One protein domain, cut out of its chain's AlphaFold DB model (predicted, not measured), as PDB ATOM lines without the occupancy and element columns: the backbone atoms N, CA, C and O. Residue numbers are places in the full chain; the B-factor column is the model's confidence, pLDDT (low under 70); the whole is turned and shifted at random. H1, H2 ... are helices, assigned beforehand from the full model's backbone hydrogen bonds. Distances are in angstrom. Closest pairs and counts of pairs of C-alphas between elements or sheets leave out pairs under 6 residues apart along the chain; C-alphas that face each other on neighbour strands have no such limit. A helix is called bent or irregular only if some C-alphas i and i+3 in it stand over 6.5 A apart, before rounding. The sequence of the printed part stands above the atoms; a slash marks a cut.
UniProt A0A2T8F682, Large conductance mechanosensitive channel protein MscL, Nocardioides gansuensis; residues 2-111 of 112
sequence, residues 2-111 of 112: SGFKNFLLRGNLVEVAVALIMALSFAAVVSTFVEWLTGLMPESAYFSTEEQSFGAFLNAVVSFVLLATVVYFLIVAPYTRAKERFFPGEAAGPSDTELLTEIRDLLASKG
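This is residues 2 to 111 of the 112 residues of the protein "Large conductance mechanosensitive channel protein MscL" of Nocardioides gansuensis (UniProt A0A2T8F682). Two long helices, H2 and H3, make an open V; the last part of H2 packs on the first half of H3, and the loop of residues 40 to 53 lies at the closed end. The short helix H1 turns off at the free end of H2, and H4 sits far out beyond the free end of H3, so that H3, the link after it and H4 make most of the length. The printed part has 110 residues with four named helices, in the order H1, H2, H3, H4, and no named strand; the class is all helix. The whole is extended, with a radius of gyration of the C-alphas of 24.8 A, and elongated, with spans of 83 by 43 by 25 A.

Start at H1, residues 2 to 8, and pass by a tight link of 2 residues into H2, residues 11 to 39. The two are close but not clearly touching: their closest C-alphas, those of Leu 8 and Val 14, are 6.2 A apart. They run the same way at a steep tilt of 57 degrees. Next look at H3, residues 54 to 86, which touches H2; the closest C-alphas are those of Val 34 and Ser 63, 6.0 A apart. H2 touches H3 with residues 27 to 38 alone, and H3 touches H2 with residues 59 to 70 alone. H2 and H3 run opposite ways at a steep tilt of 49 degrees. Last comes H4, residues 96 to 109, which is apart from H1, H2 and H3; H1 and H3 are apart too. In H1 and H4 every O i to N i+4 pair is within hydrogen-bond range; in H2 it is 24 of 25 and in H3 27 of 29.

Find C-alpha 2 at (129.519, 163.801, 195.692), where H1 begins. From C-alpha 11 at (120.863, 154.344, 186.382), H2 runs 42.7 A to C-alpha 39. From C-alpha 54 at (147.444, 118.131, 174.180), H3 runs 46.7 A to C-alpha 86; it is neither bent nor irregular, but only just: C-alphas 74 and 77 are 6.5 A apart. H4 runs 19.6 A and ends at C-alpha 109, at (91.193, 163.565, 159.686).

The two C-alphas farthest apart are those of Ser 44 and Gly 111, 83.2 A. The printed part has no cut. The link from H2 to H3, 14 residues, is long, and that from H3 to H4, 9 residues, is short. Look at residues 72 to 93, of which 72 to 86 belong to H3: they stand free. The mean pLDDT of the printed part is 83.6, and residues 88 to 94 and residue 111 are under 70.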
ATOM      1  N   SER A   2     130.812 163.599 196.392       75.69
ATOM      2  CA  SER A   2     129.519 163.801 195.692       75.69
ATOM      3  C   SER A   2     129.532 163.406 194.205       75.69
ATOM      4  O   SER A   2     128.573 162.810 193.724       75.69
ATOM      5  N   GLY A   3     130.634 163.659 193.487       81.62
ATOM      6  CA  GLY A   3     130.770 163.313 192.062       81.62
ATOM      7  C   GLY A   3     130.736 161.808 191.768       81.62
ATOM      8  O   GLY A   3     130.159 161.393 190.769       81.62
ATOM      9  N   PHE A   4     131.280 160.984 192.669       79.19
ATOM     10  CA  PHE A   4     131.252 159.523 192.545       79.19
ATOM     11  C   PHE A   4     129.840 158.958 192.761       79.19
ATOM     12  O   PHE A   4     129.371 158.139 191.978       79.19
ATOM     13  N   LYS A   5     129.107 159.474 193.757       79.75
ATOM     14  CA  LYS A   5     127.694 159.128 193.966       79.75
ATOM     15  C   LYS A   5     126.838 159.519 192.750       79.75
ATOM     16  O   LYS A   5     126.071 158.696 192.276       79.75
ATOM     17  N   ASN A   6     127.028 160.713 192.183       80.62
ATOM     18  CA  ASN A   6     126.322 161.151 190.965       80.62
ATOM     19  C   ASN A   6     126.711 160.363 189.700       80.62
ATOM     20  O   ASN A   6     125.980 160.378 188.714       80.62
ATOM     21  N   PHE A   7     127.863 159.689 189.699       80.56
ATOM     22  CA  PHE A   7     128.262 158.775 188.631       80.56
ATOM     23  C   PHE A   7     127.547 157.428 188.754       80.56
ATOM     24  O   PHE A   7     126.947 156.983 187.782       80.56
ATOM     25  N   LEU A   8     127.530 156.837 189.953       77.81
ATOM     26  CA  LEU A   8     126.787 155.601 190.221       77.81
ATOM     27  C   LEU A   8     125.275 155.779 190.045       77.81
ATOM     28  O   LEU A   8     124.608 154.897 189.529       77.81
ATOM     29  N   LEU A   9     124.726 156.936 190.420       81.44
ATOM     30  CA  LEU A   9     123.298 157.224 190.259       81.44
ATOM     31  C   LEU A   9     122.866 157.450 188.800       81.44
ATOM     32  O   LEU A   9     121.677 157.635 188.549       81.44
ATOM     33  N   ARG A  10     123.783 157.414 187.820       80.50
ATOM     34  CA  ARG A  10     123.380 157.268 186.415       80.50
ATOM     35  C   ARG A  10     122.857 155.842 186.267       80.50
ATOM     36  O   ARG A  10     123.668 154.931 186.187       80.50
ATOM     37  N   GLY A  11     121.534 155.655 186.272       75.69
ATOM     38  CA  GLY A  11     120.863 154.344 186.382       75.69
ATOM     39  C   GLY A  11     121.475 153.203 185.553       75.69
ATOM     40  O   GLY A  11     121.615 152.095 186.053       75.69
ATOM     41  N   ASN A  12     121.981 153.502 184.355       86.69
ATOM     42  CA  ASN A  12     122.680 152.547 183.488       86.69
ATOM     43  C   ASN A  12     123.938 151.894 184.120       86.69
ATOM     44  O   ASN A  12     124.281 150.762 183.810       86.69
ATOM     45  N   LEU A  13     124.660 152.585 185.005       86.44
ATOM     46  CA  LEU A  13     125.941 152.112 185.546       86.44
ATOM     47  C   LEU A  13     125.789 151.025 186.609       86.44
ATOM     48  O   LEU A  13     126.597 150.100 186.657       86.44
ATOM     49  N   VAL A  14     124.766 151.135 187.457       88.25
ATOM     50  CA  VAL A  14     124.503 150.144 188.510       88.25
ATOM     51  C   VAL A  14     124.010 148.843 187.892       88.25
ATOM     52  O   VAL A  14     124.493 147.781 188.268       88.25
ATOM     53  N   GLU A  15     123.121 148.916 186.903       89.56
ATOM     54  CA  GLU A  15     122.620 147.735 186.192       89.56
ATOM     55  C   GLU A  15     123.746 146.995 185.463       89.56
ATOM     56  O   GLU A  15     123.891 145.782 185.621       89.56
ATOM     57  N   VAL A  16     124.609 147.726 184.748       93.31
ATOM     58  CA  VAL A  16     125.782 147.144 184.078       93.31
ATOM     59  C   VAL A  16     126.751 146.525 185.087       93.31
ATOM     60  O   VAL A  16     127.249 145.422 184.862       93.31
ATOM     61  N   ALA A  17     127.004 147.196 186.214       91.44
ATOM     62  CA  ALA A  17     127.888 146.674 187.253       91.44
ATOM     63  C   ALA A  17     127.341 145.379 187.872       91.44
ATOM     64  O   ALA A  17     128.084 144.411 188.022       91.44
ATOM     65  N   VAL A  18     126.044 145.334 188.190       92.88
ATOM     66  CA  VAL A  18     125.393 144.134 188.732       92.88
ATOM     67  C   VAL A  18     125.423 142.999 187.712       92.88
ATOM     68  O   VAL A  18     125.793 141.881 188.067       92.88
ATOM     69  N   ALA A  19     125.113 143.274 186.442       92.75
ATOM     70  CA  ALA A  19     125.159 142.272 185.381       92.75
ATOM     71  C   ALA A  19     126.561 141.661 185.224       92.75
ATOM     72  O   ALA A  19     126.696 140.439 185.155       92.75
ATOM     73  N   LEU A  20     127.607 142.494 185.229       93.75
ATOM     74  CA  LEU A  20     128.990 142.034 185.126       93.75
ATOM     75  C   LEU A  20     129.390 141.168 186.328       93.75
ATOM     76  O   LEU A  20     129.951 140.091 186.141       93.75
ATOM     77  N   ILE A  21     129.083 141.610 187.551       95.00
ATOM     78  CA  ILE A  21     129.403 140.854 188.771       95.00
ATOM     79  C   ILE A  21     128.704 139.492 188.749       95.00
ATOM     80  O   ILE A  21     129.354 138.475 188.974       95.00
ATOM     81  N   MET A  22     127.412 139.450 188.410       93.25
ATOM     82  CA  MET A  22     126.656 138.198 188.323       93.25
ATOM     83  C   MET A  22     127.225 137.253 187.259       93.25
ATOM     84  O   MET A  22     127.359 136.058 187.519       93.25
ATOM     85  N   ALA A  23     127.607 137.777 186.091       88.69
ATOM     86  CA  ALA A  23     128.215 136.981 185.027       88.69
ATOM     87  C   ALA A  23     129.557 136.370 185.463       88.69
ATOM     88  O   ALA A  23     129.778 135.172 185.278       88.69
ATOM     89  N   LEU A  24     130.429 137.170 186.085       92.38
ATOM     90  CA  LEU A  24     131.740 136.718 186.556       92.38
ATOM     91  C   LEU A  24     131.620 135.699 187.695       92.38
ATOM     92  O   LEU A  24     132.280 134.661 187.663       92.38
ATOM     93  N   SER A  25     130.758 135.958 188.682       93.25
ATOM     94  CA  SER A  25     130.539 135.037 189.800       93.25
ATOM     95  C   SER A  25     129.940 133.710 189.341       93.25
ATOM     96  O   SER A  25     130.362 132.655 189.805       93.25
ATOM     97  N   PHE A  26     128.991 133.742 188.404       88.38
ATOM     98  CA  PHE A  26     128.409 132.522 187.858       88.38
ATOM     99  C   PHE A  26     129.440 131.703 187.073       88.38
ATOM    100  O   PHE A  26     129.576 130.504 187.316       88.38
ATOM    101  N   ALA A  27     130.215 132.344 186.192       86.81
ATOM    102  CA  ALA A  27     131.273 131.673 185.442       86.81
ATOM    103  C   ALA A  27     132.300 131.002 186.369       86.81
ATOM    104  O   ALA A  27     132.688 129.865 186.119       86.81
ATOM    105  N   ALA A  28     132.676 131.651 187.476       91.44
ATOM    106  CA  ALA A  28     133.586 131.081 188.469       91.44
ATOM    107  C   ALA A  28     133.017 129.822 189.153       91.44
ATOM    108  O   ALA A  28     133.715 128.818 189.293       91.44
ATOM    109  N   VAL A  29     131.735 129.832 189.539       90.31
ATOM    110  CA  VAL A  29     131.080 128.656 190.147       90.31
ATOM    111  C   VAL A  29     131.009 127.493 189.158       90.31
ATOM    112  O   VAL A  29     131.274 126.349 189.519       90.31
ATOM    113  N   VAL A  30     130.699 127.774 187.893       86.06
ATOM    114  CA  VAL A  30     130.647 126.731 186.863       86.06
ATOM    115  C   VAL A  30     132.047 126.199 186.544       86.06
ATOM    116  O   VAL A  30     132.205 124.986 186.446       86.06
ATOM    117  N   SER A  31     133.068 127.061 186.459       85.75
ATOM    118  CA  SER A  31     134.463 126.642 186.240       85.75
ATOM    119  C   SER A  31     134.946 125.714 187.345       85.75
ATOM    120  O   SER A  31     135.423 124.625 187.057       85.75
ATOM    121  N   THR A  32     134.733 126.082 188.612       90.75
ATOM    122  CA  THR A  32     135.162 125.252 189.752       90.75
ATOM    123  C   THR A  32     134.452 123.897 189.793       90.75
ATOM    124  O   THR A  32     135.073 122.882 190.103       90.75
ATOM    125  N   PHE A  33     133.166 123.841 189.429       86.81
ATOM    126  CA  PHE A  33     132.436 122.577 189.295       86.81
ATOM    127  C   PHE A  33     132.984 121.700 188.163       86.81
ATOM    128  O   PHE A  33     133.115 120.485 188.313       86.81
ATOM    129  N   VAL A  34     133.310 122.309 187.028       81.69
ATOM    130  CA  VAL A  34     133.873 121.614 185.872       81.69
ATOM    131  C   VAL A  34     135.285 121.115 186.167       81.69
ATOM    132  O   VAL A  34     135.579 119.960 185.886       81.69
ATOM    133  N   GLU A  35     136.128 121.932 186.792       82.62
ATOM    134  CA  GLU A  35     137.462 121.540 187.250       82.62
ATOM    135  C   GLU A  35     137.378 120.350 188.206       82.62
ATOM    136  O   GLU A  35     138.068 119.351 188.003       82.62
ATOM    137  N   TRP A  36     136.461 120.399 189.179       85.75
ATOM    138  CA  TRP A  36     136.177 119.269 190.063       85.75
ATOM    139  C   TRP A  36     135.782 118.009 189.282       85.75
ATOM    140  O   TRP A  36     136.330 116.940 189.539       85.75
ATOM    141  N   LEU A  37     134.889 118.124 188.293       83.81
ATOM    142  CA  LEU A  37     134.481 116.999 187.448       83.81
ATOM    143  C   LEU A  37     135.661 116.434 186.642       83.81
ATOM    144  O   LEU A  37     135.831 115.219 186.561       83.81
ATOM    145  N   THR A  38     136.486 117.305 186.059       78.69
ATOM    146  CA  THR A  38     137.658 116.898 185.274       78.69
ATOM    147  C   THR A  38     138.748 116.274 186.137       78.69
ATOM    148  O   THR A  38     139.383 115.321 185.698       78.69
ATOM    149  N   GLY A  39     138.907 116.721 187.384       81.25
ATOM    150  CA  GLY A  39     139.845 116.142 188.344       81.25
ATOM    151  C   GLY A  39     139.444 114.752 188.845       81.25
ATOM    152  O   GLY A  39     140.283 114.031 189.377       81.25
ATOM    153  N   LEU A  40     138.180 114.348 188.666       83.50
ATOM    154  CA  LEU A  40     137.734 112.974 188.925       83.50
ATOM    155  C   LEU A  40     138.043 112.019 187.764       83.50
ATOM    156  O   LEU A  40     137.944 110.802 187.941       83.50
ATOM    157  N   MET A  41     138.382 112.535 186.580       82.38
ATOM    158  CA  MET A  41     138.716 111.694 185.435       82.38
ATOM    159  C   MET A  41     140.151 111.161 185.556       82.38
ATOM    160  O   MET A  41     141.050 111.894 185.965       82.38
ATOM    161  N   PRO A  42     140.391 109.887 185.202       81.62
ATOM    162  CA  PRO A  42     141.732 109.320 185.230       81.62
ATOM    163  C   PRO A  42     142.629 109.990 184.186       81.62
ATOM    164  O   PRO A  42     142.197 110.244 183.056       81.62
ATOM    165  N   GLU A  43     143.894 110.223 184.543       80.69
ATOM    166  CA  GLU A  43     144.870 110.754 183.595       80.69
ATOM    167  C   GLU A  43     145.075 109.794 182.416       80.69
ATOM    168  O   GLU A  43     145.205 108.577 182.565       80.69
ATOM    169  N   SER A  44     145.089 110.354 181.211       78.31
ATOM    170  CA  SER A  44     145.277 109.636 179.957       78.31
ATOM    171  C   SER A  44     145.921 110.545 178.910       78.31
ATOM    172  O   SER A  44     146.007 111.758 179.083       78.31
ATOM    173  N   ALA A  45     146.312 109.982 177.764       74.12
ATOM    174  CA  ALA A  45     146.867 110.760 176.650       74.12
ATOM    175  C   ALA A  45     145.927 111.879 176.144       74.12
ATOM    176  O   ALA A  45     146.386 112.848 175.543       74.12
ATOM    177  N   TYR A  46     144.621 111.743 176.388       75.44
ATOM    178  CA  TYR A  46     143.594 112.708 175.993       75.44
ATOM    179  C   TYR A  46     143.125 113.596 177.155       75.44
ATOM    180  O   TYR A  46     142.575 114.662 176.907       75.44
ATOM    181  N   PHE A  47     143.369 113.189 178.402       76.38
ATOM    182  CA  PHE A  47     142.970 113.902 179.615       76.38
ATOM    183  C   PHE A  47     144.196 114.028 180.521       76.38
ATOM    184  O   PHE A  47     144.523 113.100 181.253       76.38
ATOM    185  N   SER A  48     144.900 115.155 180.437       76.69
ATOM    186  CA  SER A  48     146.156 115.392 181.158       76.69
ATOM    187  C   SER A  48     146.121 116.754 181.838       76.69
ATOM    188  O   SER A  48     145.580 117.714 181.283       76.69
ATOM    189  N   THR A  49     146.688 116.827 183.042       72.62
ATOM    190  CA  THR A  49     146.788 118.065 183.824       72.62
ATOM    191  C   THR A  49     148.077 118.848 183.550       72.62
ATOM    192  O   THR A  49     148.204 119.985 183.997       72.62
ATOM    193  N   GLU A  50     149.010 118.301 182.760       82.19
ATOM    194  CA  GLU A  50     150.211 119.035 182.344       82.19
ATOM    195  C   GLU A  50     149.877 120.197 181.397       82.19
ATOM    196  O   GLU A  50     149.367 119.975 180.295       82.19
ATOM    197  N   GLU A  51     150.263 121.422 181.778       74.81
ATOM    198  CA  GLU A  51     149.971 122.676 181.056       74.81
ATOM    199  C   GLU A  51     150.388 122.687 179.576       74.81
ATOM    200  O   GLU A  51     149.772 123.385 178.775       74.81
ATOM    201  N   GLN A  52     151.413 121.922 179.187       81.19
ATOM    202  CA  GLN A  52     151.906 121.878 177.801       81.19
ATOM    203  C   GLN A  52     151.459 120.635 177.022       81.19
ATOM    204  O   GLN A  52     151.916 120.393 175.904       81.19
ATOM    205  N   SER A  53     150.554 119.837 177.588       84.06
ATOM    206  CA  SER A  53     150.050 118.627 176.944       84.06
ATOM    207  C   SER A  53     148.838 118.909 176.050       84.06
ATOM    208  O   SER A  53     148.005 119.773 176.331       84.06
ATOM    209  N   PHE A  54     148.671 118.113 174.988       84.31
ATOM    210  CA  PHE A  54     147.444 118.131 174.180       84.31
ATOM    211  C   PHE A  54     146.195 117.798 175.020       84.31
ATOM    212  O   PHE A  54     145.105 118.297 174.743       84.31
ATOM    213  N   GLY A  55     146.363 117.013 176.092       83.31
ATOM    214  CA  GLY A  55     145.294 116.708 177.039       83.31
ATOM    215  C   GLY A  55     144.807 117.923 177.834       83.31
ATOM    216  O   GLY A  55     143.608 118.022 178.079       83.31
ATOM    217  N   ALA A  56     145.671 118.891 178.163       82.62
ATOM    218  CA  ALA A  56     145.243 120.131 178.822       82.62
ATOM    219  C   ALA A  56     144.379 121.008 177.902       82.62
ATOM    220  O   ALA A  56     143.376 121.576 178.336       82.62
ATOM    221  N   PHE A  57     144.703 121.060 176.606       86.06
ATOM    222  CA  PHE A  57     143.851 121.726 175.619       86.06
ATOM    223  C   PHE A  57     142.486 121.038 175.491       86.06
ATOM    224  O   PHE A  57     141.452 121.709 175.508       86.06
ATOM    225  N   LEU A  58     142.462 119.705 175.400       86.31
ATOM    226  CA  LEU A  58     141.211 118.955 175.297       86.31
ATOM    227  C   LEU A  58     140.345 119.133 176.553       86.31
ATOM    228  O   LEU A  58     139.138 119.340 176.434       86.31
ATOM    229  N   ASN A  59     140.970 119.157 177.733       83.38
ATOM    230  CA  ASN A  59     140.321 119.513 178.991       83.38
ATOM    231  C   ASN A  59     139.673 120.899 178.916       83.38
ATOM    232  O   ASN A  59     138.494 121.023 179.223       83.38
ATOM    233  N   ALA A  60     140.379 121.926 178.433       86.12
ATOM    234  CA  ALA A  60     139.810 123.267 178.281       86.12
ATOM    235  C   ALA A  60     138.601 123.303 177.324       86.12
ATOM    236  O   ALA A  60     137.610 123.981 177.601       86.12
ATOM    237  N   VAL A  61     138.645 122.545 176.223       89.38
ATOM    238  CA  VAL A  61     137.519 122.425 175.280       89.38
ATOM    239  C   VAL A  61     136.319 121.744 175.936       89.38
ATOM    240  O   VAL A  61     135.197 122.243 175.831       89.38
ATOM    241  N   VAL A  62     136.539 120.634 176.643       85.12
ATOM    242  CA  VAL A  62     135.484 119.942 177.400       85.12
ATOM    243  C   VAL A  62     134.895 120.877 178.452       85.12
ATOM    244  O   VAL A  62     133.673 120.998 178.548       85.12
ATOM    245  N   SER A  63     135.744 121.610 179.171       84.50
ATOM    246  CA  SER A  63     135.321 122.572 180.178       84.50
ATOM    247  C   SER A  63     134.457 123.691 179.603       84.50
ATOM    248  O   SER A  63     133.424 124.032 180.177       84.50
ATOM    249  N   PHE A  64     134.821 124.217 178.433       88.06
ATOM    250  CA  PHE A  64     134.026 125.212 177.716       88.06
ATOM    251  C   PHE A  64     132.649 124.671 177.302       88.06
ATOM    252  O   PHE A  64     131.634 125.339 177.513       88.06
ATOM    253  N   VAL A  65     132.591 123.450 176.757       91.62
ATOM    254  CA  VAL A  65     131.328 122.810 176.350       91.62
ATOM    255  C   VAL A  65     130.430 122.549 177.558       91.62
ATOM    256  O   VAL A  65     129.225 122.814 177.497       91.62
ATOM    257  N   LEU A  66     130.995 122.075 178.669       88.56
ATOM    258  CA  LEU A  66     130.253 121.869 179.913       88.56
ATOM    259  C   LEU A  66     129.720 123.190 180.467       88.56
ATOM    260  O   LEU A  66     128.537 123.269 180.800       88.56
ATOM    261  N   LEU A  67     130.545 124.239 180.495       87.88
ATOM    262  CA  LEU A  67     130.120 125.565 180.933       87.88
ATOM    263  C   LEU A  67     128.961 126.083 180.078       87.88
ATOM    264  O   LEU A  67     127.925 126.465 180.623       87.88
ATOM    265  N   ALA A  68     129.082 126.024 178.749       90.25
ATOM    266  CA  ALA A  68     128.020 126.429 177.830       90.25
ATOM    267  C   ALA A  68     126.725 125.625 178.048       90.25
ATOM    268  O   ALA A  68     125.631 126.195 178.052       90.25
ATOM    269  N   THR A  69     126.848 124.318 178.291       91.94
ATOM    270  CA  THR A  69     125.710 123.426 178.553       91.94
ATOM    271  C   THR A  69     124.984 123.812 179.840       91.94
ATOM    272  O   THR A  69     123.760 123.951 179.834       91.94
ATOM    273  N   VAL A  70     125.718 124.041 180.932       88.81
ATOM    274  CA  VAL A  70     125.146 124.441 182.228       88.81
ATOM    275  C   VAL A  70     124.479 125.815 182.133       88.81
ATOM    276  O   VAL A  70     123.346 125.967 182.590       88.81
ATOM    277  N   VAL A  71     125.128 126.797 181.491       87.44
ATOM    278  CA  VAL A  71     124.553 128.138 181.261       87.44
ATOM    279  C   VAL A  71     123.239 128.028 180.483       87.44
ATOM    280  O   VAL A  71     122.225 128.615 180.872       87.44
ATOM    281  N   TYR A  72     123.233 127.259 179.392       91.06
ATOM    282  CA  TYR A  72     122.052 127.104 178.554       91.06
ATOM    283  C   TYR A  72     120.903 126.429 179.313       91.06
ATOM    284  O   TYR A  72     119.787 126.944 179.312       91.06
ATOM    285  N   PHE A  73     121.162 125.312 179.995       92.31
ATOM    286  CA  PHE A  73     120.108 124.554 180.671       92.31
ATOM    287  C   PHE A  73     119.588 125.215 181.950       92.31
ATOM    288  O   PHE A  73     118.389 125.127 182.203       92.31
ATOM    289  N   LEU A  74     120.439 125.865 182.754       88.44
ATOM    290  CA  LEU A  74     120.008 126.463 184.027       88.44
ATOM    291  C   LEU A  74     119.579 127.923 183.927       88.44
ATOM    292  O   LEU A  74     118.822 128.370 184.785       88.44
ATOM    293  N   ILE A  75     120.035 128.667 182.919       87.38
ATOM    294  CA  ILE A  75     119.674 130.082 182.762       87.38
ATOM    295  C   ILE A  75     118.802 130.268 181.530       87.38
ATOM    296  O   ILE A  75     117.651 130.677 181.658       87.38
ATOM    297  N   VAL A  76     119.314 129.947 180.339       89.25
ATOM    298  CA  VAL A  76     118.642 130.303 179.078       89.25
ATOM    299  C   VAL A  76     117.323 129.548 178.913       89.25
ATOM    300  O   VAL A  76     116.296 130.166 178.665       89.25
ATOM    301  N   ALA A  77     117.309 128.230 179.097       92.69
ATOM    302  CA  ALA A  77     116.115 127.404 178.933       92.69
ATOM    303  C   ALA A  77     114.964 127.768 179.899       92.69
ATOM    304  O   ALA A  77     113.832 127.913 179.422       92.69
ATOM    305  N   PRO A  78     115.181 127.932 181.222       91.06
ATOM    306  CA  PRO A  78     114.121 128.368 182.125       91.06
ATOM    307  C   PRO A  78     113.760 129.834 181.915       91.06
ATOM    308  O   PRO A  78     112.581 130.156 182.019       91.06
ATOM    309  N   TYR A  79     114.712 130.705 181.567       88.56
ATOM    310  CA  TYR A  79     114.408 132.095 181.233       88.56
ATOM    311  C   TYR A  79     113.496 132.185 180.008       88.56
ATOM    312  O   TYR A  79     112.472 132.856 180.070       88.56
ATOM    313  N   THR A  80     113.802 131.461 178.930       89.19
ATOM    314  CA  THR A  80     112.967 131.412 177.723       89.19
ATOM    315  C   THR A  80     111.584 130.841 178.036       89.19
ATOM    316  O   THR A  80     110.583 131.473 177.711       89.19
ATOM    317  N   ARG A  81     111.500 129.725 178.779       89.06
ATOM    318  CA  ARG A  81     110.209 129.158 179.219       89.06
ATOM    319  C   ARG A  81     109.402 130.103 180.108       89.06
ATOM    320  O   ARG A  81     108.183 130.173 179.992       89.06
ATOM    321  N   ALA A  82     110.057 130.791 181.039       88.81
ATOM    322  CA  ALA A  82     109.404 131.738 181.933       88.81
ATOM    323  C   ALA A  82     108.943 132.977 181.163       88.81
ATOM    324  O   ALA A  82     107.817 133.423 181.354       88.81
ATOM    325  N   LYS A  83     109.766 133.489 180.246       84.25
ATOM    326  CA  LYS A  83     109.417 134.604 179.367       84.25
ATOM    327  C   LYS A  83     108.172 134.280 178.548       84.25
ATOM    328  O   LYS A  83     107.242 135.070 178.552       84.25
ATOM    329  N   GLU A  84     108.103 133.098 177.948       83.12
ATOM    330  CA  GLU A  84     106.921 132.640 177.203       83.12
ATOM    331  C   GLU A  84     105.661 132.502 178.075       83.12
ATOM    332  O   GLU A  84     104.552 132.628 177.566       83.12
ATOM    333  N   ARG A  85     105.807 132.251 179.383       80.00
ATOM    334  CA  ARG A  85     104.682 132.031 180.308       80.00
ATOM    335  C   ARG A  85     104.201 133.291 181.029       80.00
ATOM    336  O   ARG A  85     103.013 133.398 181.315       80.00
ATOM    337  N   PHE A  86     105.111 134.198 181.371       74.31
ATOM    338  CA  PHE A  86     104.827 135.416 182.143       74.31
ATOM    339  C   PHE A  86     104.774 136.673 181.277       74.31
ATOM    340  O   PHE A  86     104.135 137.645 181.661       74.31
ATOM    341  N   PHE A  87     105.395 136.623 180.101       70.31
ATOM    342  CA  PHE A  87     105.303 137.633 179.055       70.31
ATOM    343  C   PHE A  87     104.969 136.938 177.720       70.31
ATOM    344  O   PHE A  87     105.744 137.078 176.765       70.31
ATOM    345  N   PRO A  88     103.888 136.117 177.658       60.94
ATOM    346  CA  PRO A  88     103.446 135.497 176.411       60.94
ATOM    347  C   PRO A  88     103.209 136.641 175.451       60.94
ATOM    348  O   PRO A  88     102.332 137.443 175.747       60.94
ATOM    349  N   GLY A  89     104.076 136.747 174.434       61.53
ATOM    350  CA  GLY A  89     104.395 137.985 173.728       61.53
ATOM    351  C   GLY A  89     103.360 139.065 173.963       61.53
ATOM    352  O   GLY A  89     102.245 138.930 173.463       61.53
ATOM    353  N   GLU A  90     103.725 140.105 174.721       54.62
ATOM    354  CA  GLU A  90     103.063 141.389 174.539       54.62
ATOM    355  C   GLU A  90     103.096 141.565 173.022       54.62
ATOM    356  O   GLU A  90     104.181 141.710 172.447       54.62
ATOM    357  N   ALA A  91     101.958 141.348 172.351       57.38
ATOM    358  CA  ALA A  91     101.782 141.782 170.984       57.38
ATOM    359  C   ALA A  91     102.194 143.222 171.109       57.38
ATOM    360  O   ALA A  91     101.507 143.908 171.862       57.38
ATOM    361  N   ALA A  92     103.386 143.565 170.595       58.69
ATOM    362  CA  ALA A  92     104.015 144.841 170.867       58.69
ATOM    363  C   ALA A  92     102.887 145.847 170.737       58.69
ATOM    364  O   ALA A  92     102.334 145.981 169.641       58.69
ATOM    365  N   GLY A  93     102.417 146.382 171.877       59.69
ATOM    366  CA  GLY A  93     101.359 147.376 171.840       59.69
ATOM    367  C   GLY A  93     101.862 148.398 170.835       59.69
ATOM    368  O   GLY A  93     103.086 148.602 170.839       59.69
ATOM    369  N   PRO A  94     101.001 148.890 169.922       63.94
ATOM    370  CA  PRO A  94     101.432 149.611 168.731       63.94
ATOM    371  C   PRO A  94     102.614 150.480 169.114       63.94
ATOM    372  O   PRO A  94     102.526 151.257 170.068       63.94
ATOM    373  N   SER A  95     103.760 150.194 168.494       75.31
ATOM    374  CA  SER A  95     105.023 150.852 168.800       75.31
ATOM    375  C   SER A  95     104.775 152.349 168.919       75.31
ATOM    376  O   SER A  95     103.892 152.875 168.240       75.31
ATOM    377  N   ASP A  96     105.540 153.071 169.737       77.38
ATOM    378  CA  ASP A  96     105.336 154.521 169.876       77.38
ATOM    379  C   ASP A  96     105.247 155.212 168.502       77.38
ATOM    380  O   ASP A  96     104.478 156.145 168.308       77.38
ATOM    381  N   THR A  97     105.954 154.689 167.496       78.44
ATOM    382  CA  THR A  97     105.854 155.104 166.095       78.44
ATOM    383  C   THR A  97     104.518 154.791 165.411       78.44
ATOM    384  O   THR A  97     104.029 155.624 164.649       78.44
ATOM    385  N   GLU A  98     103.911 153.631 165.656       82.38
ATOM    386  CA  GLU A  98     102.565 153.286 165.175       82.38
ATOM    387  C   GLU A  98     101.496 154.125 165.881       82.38
ATOM    388  O   GLU A  98     100.643 154.694 165.205       82.38
ATOM    389  N   LEU A  99     101.601 154.326 167.200       86.19
ATOM    390  CA  LEU A  99     100.720 155.237 167.940       86.19
ATOM    391  C   LEU A  99     100.838 156.678 167.436       86.19
ATOM    392  O   LEU A  99      99.832 157.357 167.252       86.19
ATOM    393  N   LEU A 100     102.052 157.159 167.164       90.06
ATOM    394  CA  LEU A 100     102.266 158.489 166.589       90.06
ATOM    395  C   LEU A 100     101.735 158.593 165.154       90.06
ATOM    396  O   LEU A 100     101.273 159.662 164.753       90.06
ATOM    397  N   THR A 101     101.768 157.498 164.392       90.12
ATOM    398  CA  THR A 101     101.179 157.427 163.048       90.12
ATOM    399  C   THR A 101      99.657 157.493 163.128       90.12
ATOM    400  O   THR A 101      99.056 158.322 162.449       90.12
ATOM    401  N   GLU A 102      99.038 156.724 164.026       90.69
ATOM    402  CA  GLU A 102      97.600 156.798 164.296       90.69
ATOM    403  C   GLU A 102      97.189 158.193 164.781       90.69
ATOM    404  O   GLU A 102      96.229 158.761 164.269       90.69
ATOM    405  N   ILE A 103      97.938 158.808 165.705       91.88
ATOM    406  CA  ILE A 103      97.671 160.176 166.179       91.88
ATOM    407  C   ILE A 103      97.780 161.187 165.031       91.88
ATOM    408  O   ILE A 103      96.919 162.063 164.911       91.88
ATOM    409  N   ARG A 104      98.800 161.080 164.167       91.81
ATOM    410  CA  ARG A 104      98.952 161.942 162.982       91.81
ATOM    411  C   ARG A 104      97.747 161.808 162.057       91.81
ATOM    412  O   ARG A 104      97.205 162.821 161.621       91.81
ATOM    413  N   ASP A 105      97.332 160.581 161.773       93.00
ATOM    414  CA  ASP A 105      96.246 160.299 160.839       93.00
ATOM    415  C   ASP A 105      94.893 160.752 161.420       93.00
ATOM    416  O   ASP A 105      94.079 161.357 160.717       93.00
ATOM    417  N   LEU A 106      94.691 160.590 162.732       91.88
ATOM    418  CA  LEU A 106      93.535 161.120 163.454       91.88
ATOM    419  C   LEU A 106      93.504 162.656 163.453       91.88
ATOM    420  O   LEU A 106      92.439 163.228 163.224       91.88
ATOM    421  N   LEU A 107      94.639 163.336 163.650       88.69
ATOM    422  CA  LEU A 107      94.720 164.801 163.577       88.69
ATOM    423  C   LEU A 107      94.477 165.324 162.156       88.69
ATOM    424  O   LEU A 107      93.730 166.286 161.990       88.69
ATOM    425  N   ALA A 108      95.029 164.661 161.138       90.31
ATOM    426  CA  ALA A 108      94.777 164.995 159.739       90.31
ATOM    427  C   ALA A 108      93.293 164.825 159.367       90.31
ATOM    428  O   ALA A 108      92.739 165.644 158.637       90.31
ATOM    429  N   SER A 109      92.625 163.802 159.914       88.25
ATOM    430  CA  SER A 109      91.193 163.565 159.686       88.25
ATOM    431  C   SER A 109      90.275 164.580 160.380       88.25
ATOM    432  O   SER A 109      89.174 164.840 159.896       88.25
ATOM    433  N   LYS A 110      90.710 165.165 161.507       85.12
ATOM    434  CA  LYS A 110      89.895 166.075 162.329       85.12
ATOM    435  C   LYS A 110      89.919 167.534 161.873       85.12
ATOM    436  O   LYS A 110      89.210 168.331 162.478       85.12
ATOM    437  N   GLY A 111      90.688 167.858 160.829       68.19
ATOM    438  CA  GLY A 111      90.655 169.148 160.135       68.19
ATOM    439  C   GLY A 111      90.745 170.355 161.068       68.19
ATOM    440  O   GLY A 111      89.779 171.107 161.185       68.19
TER     441      GLY A 111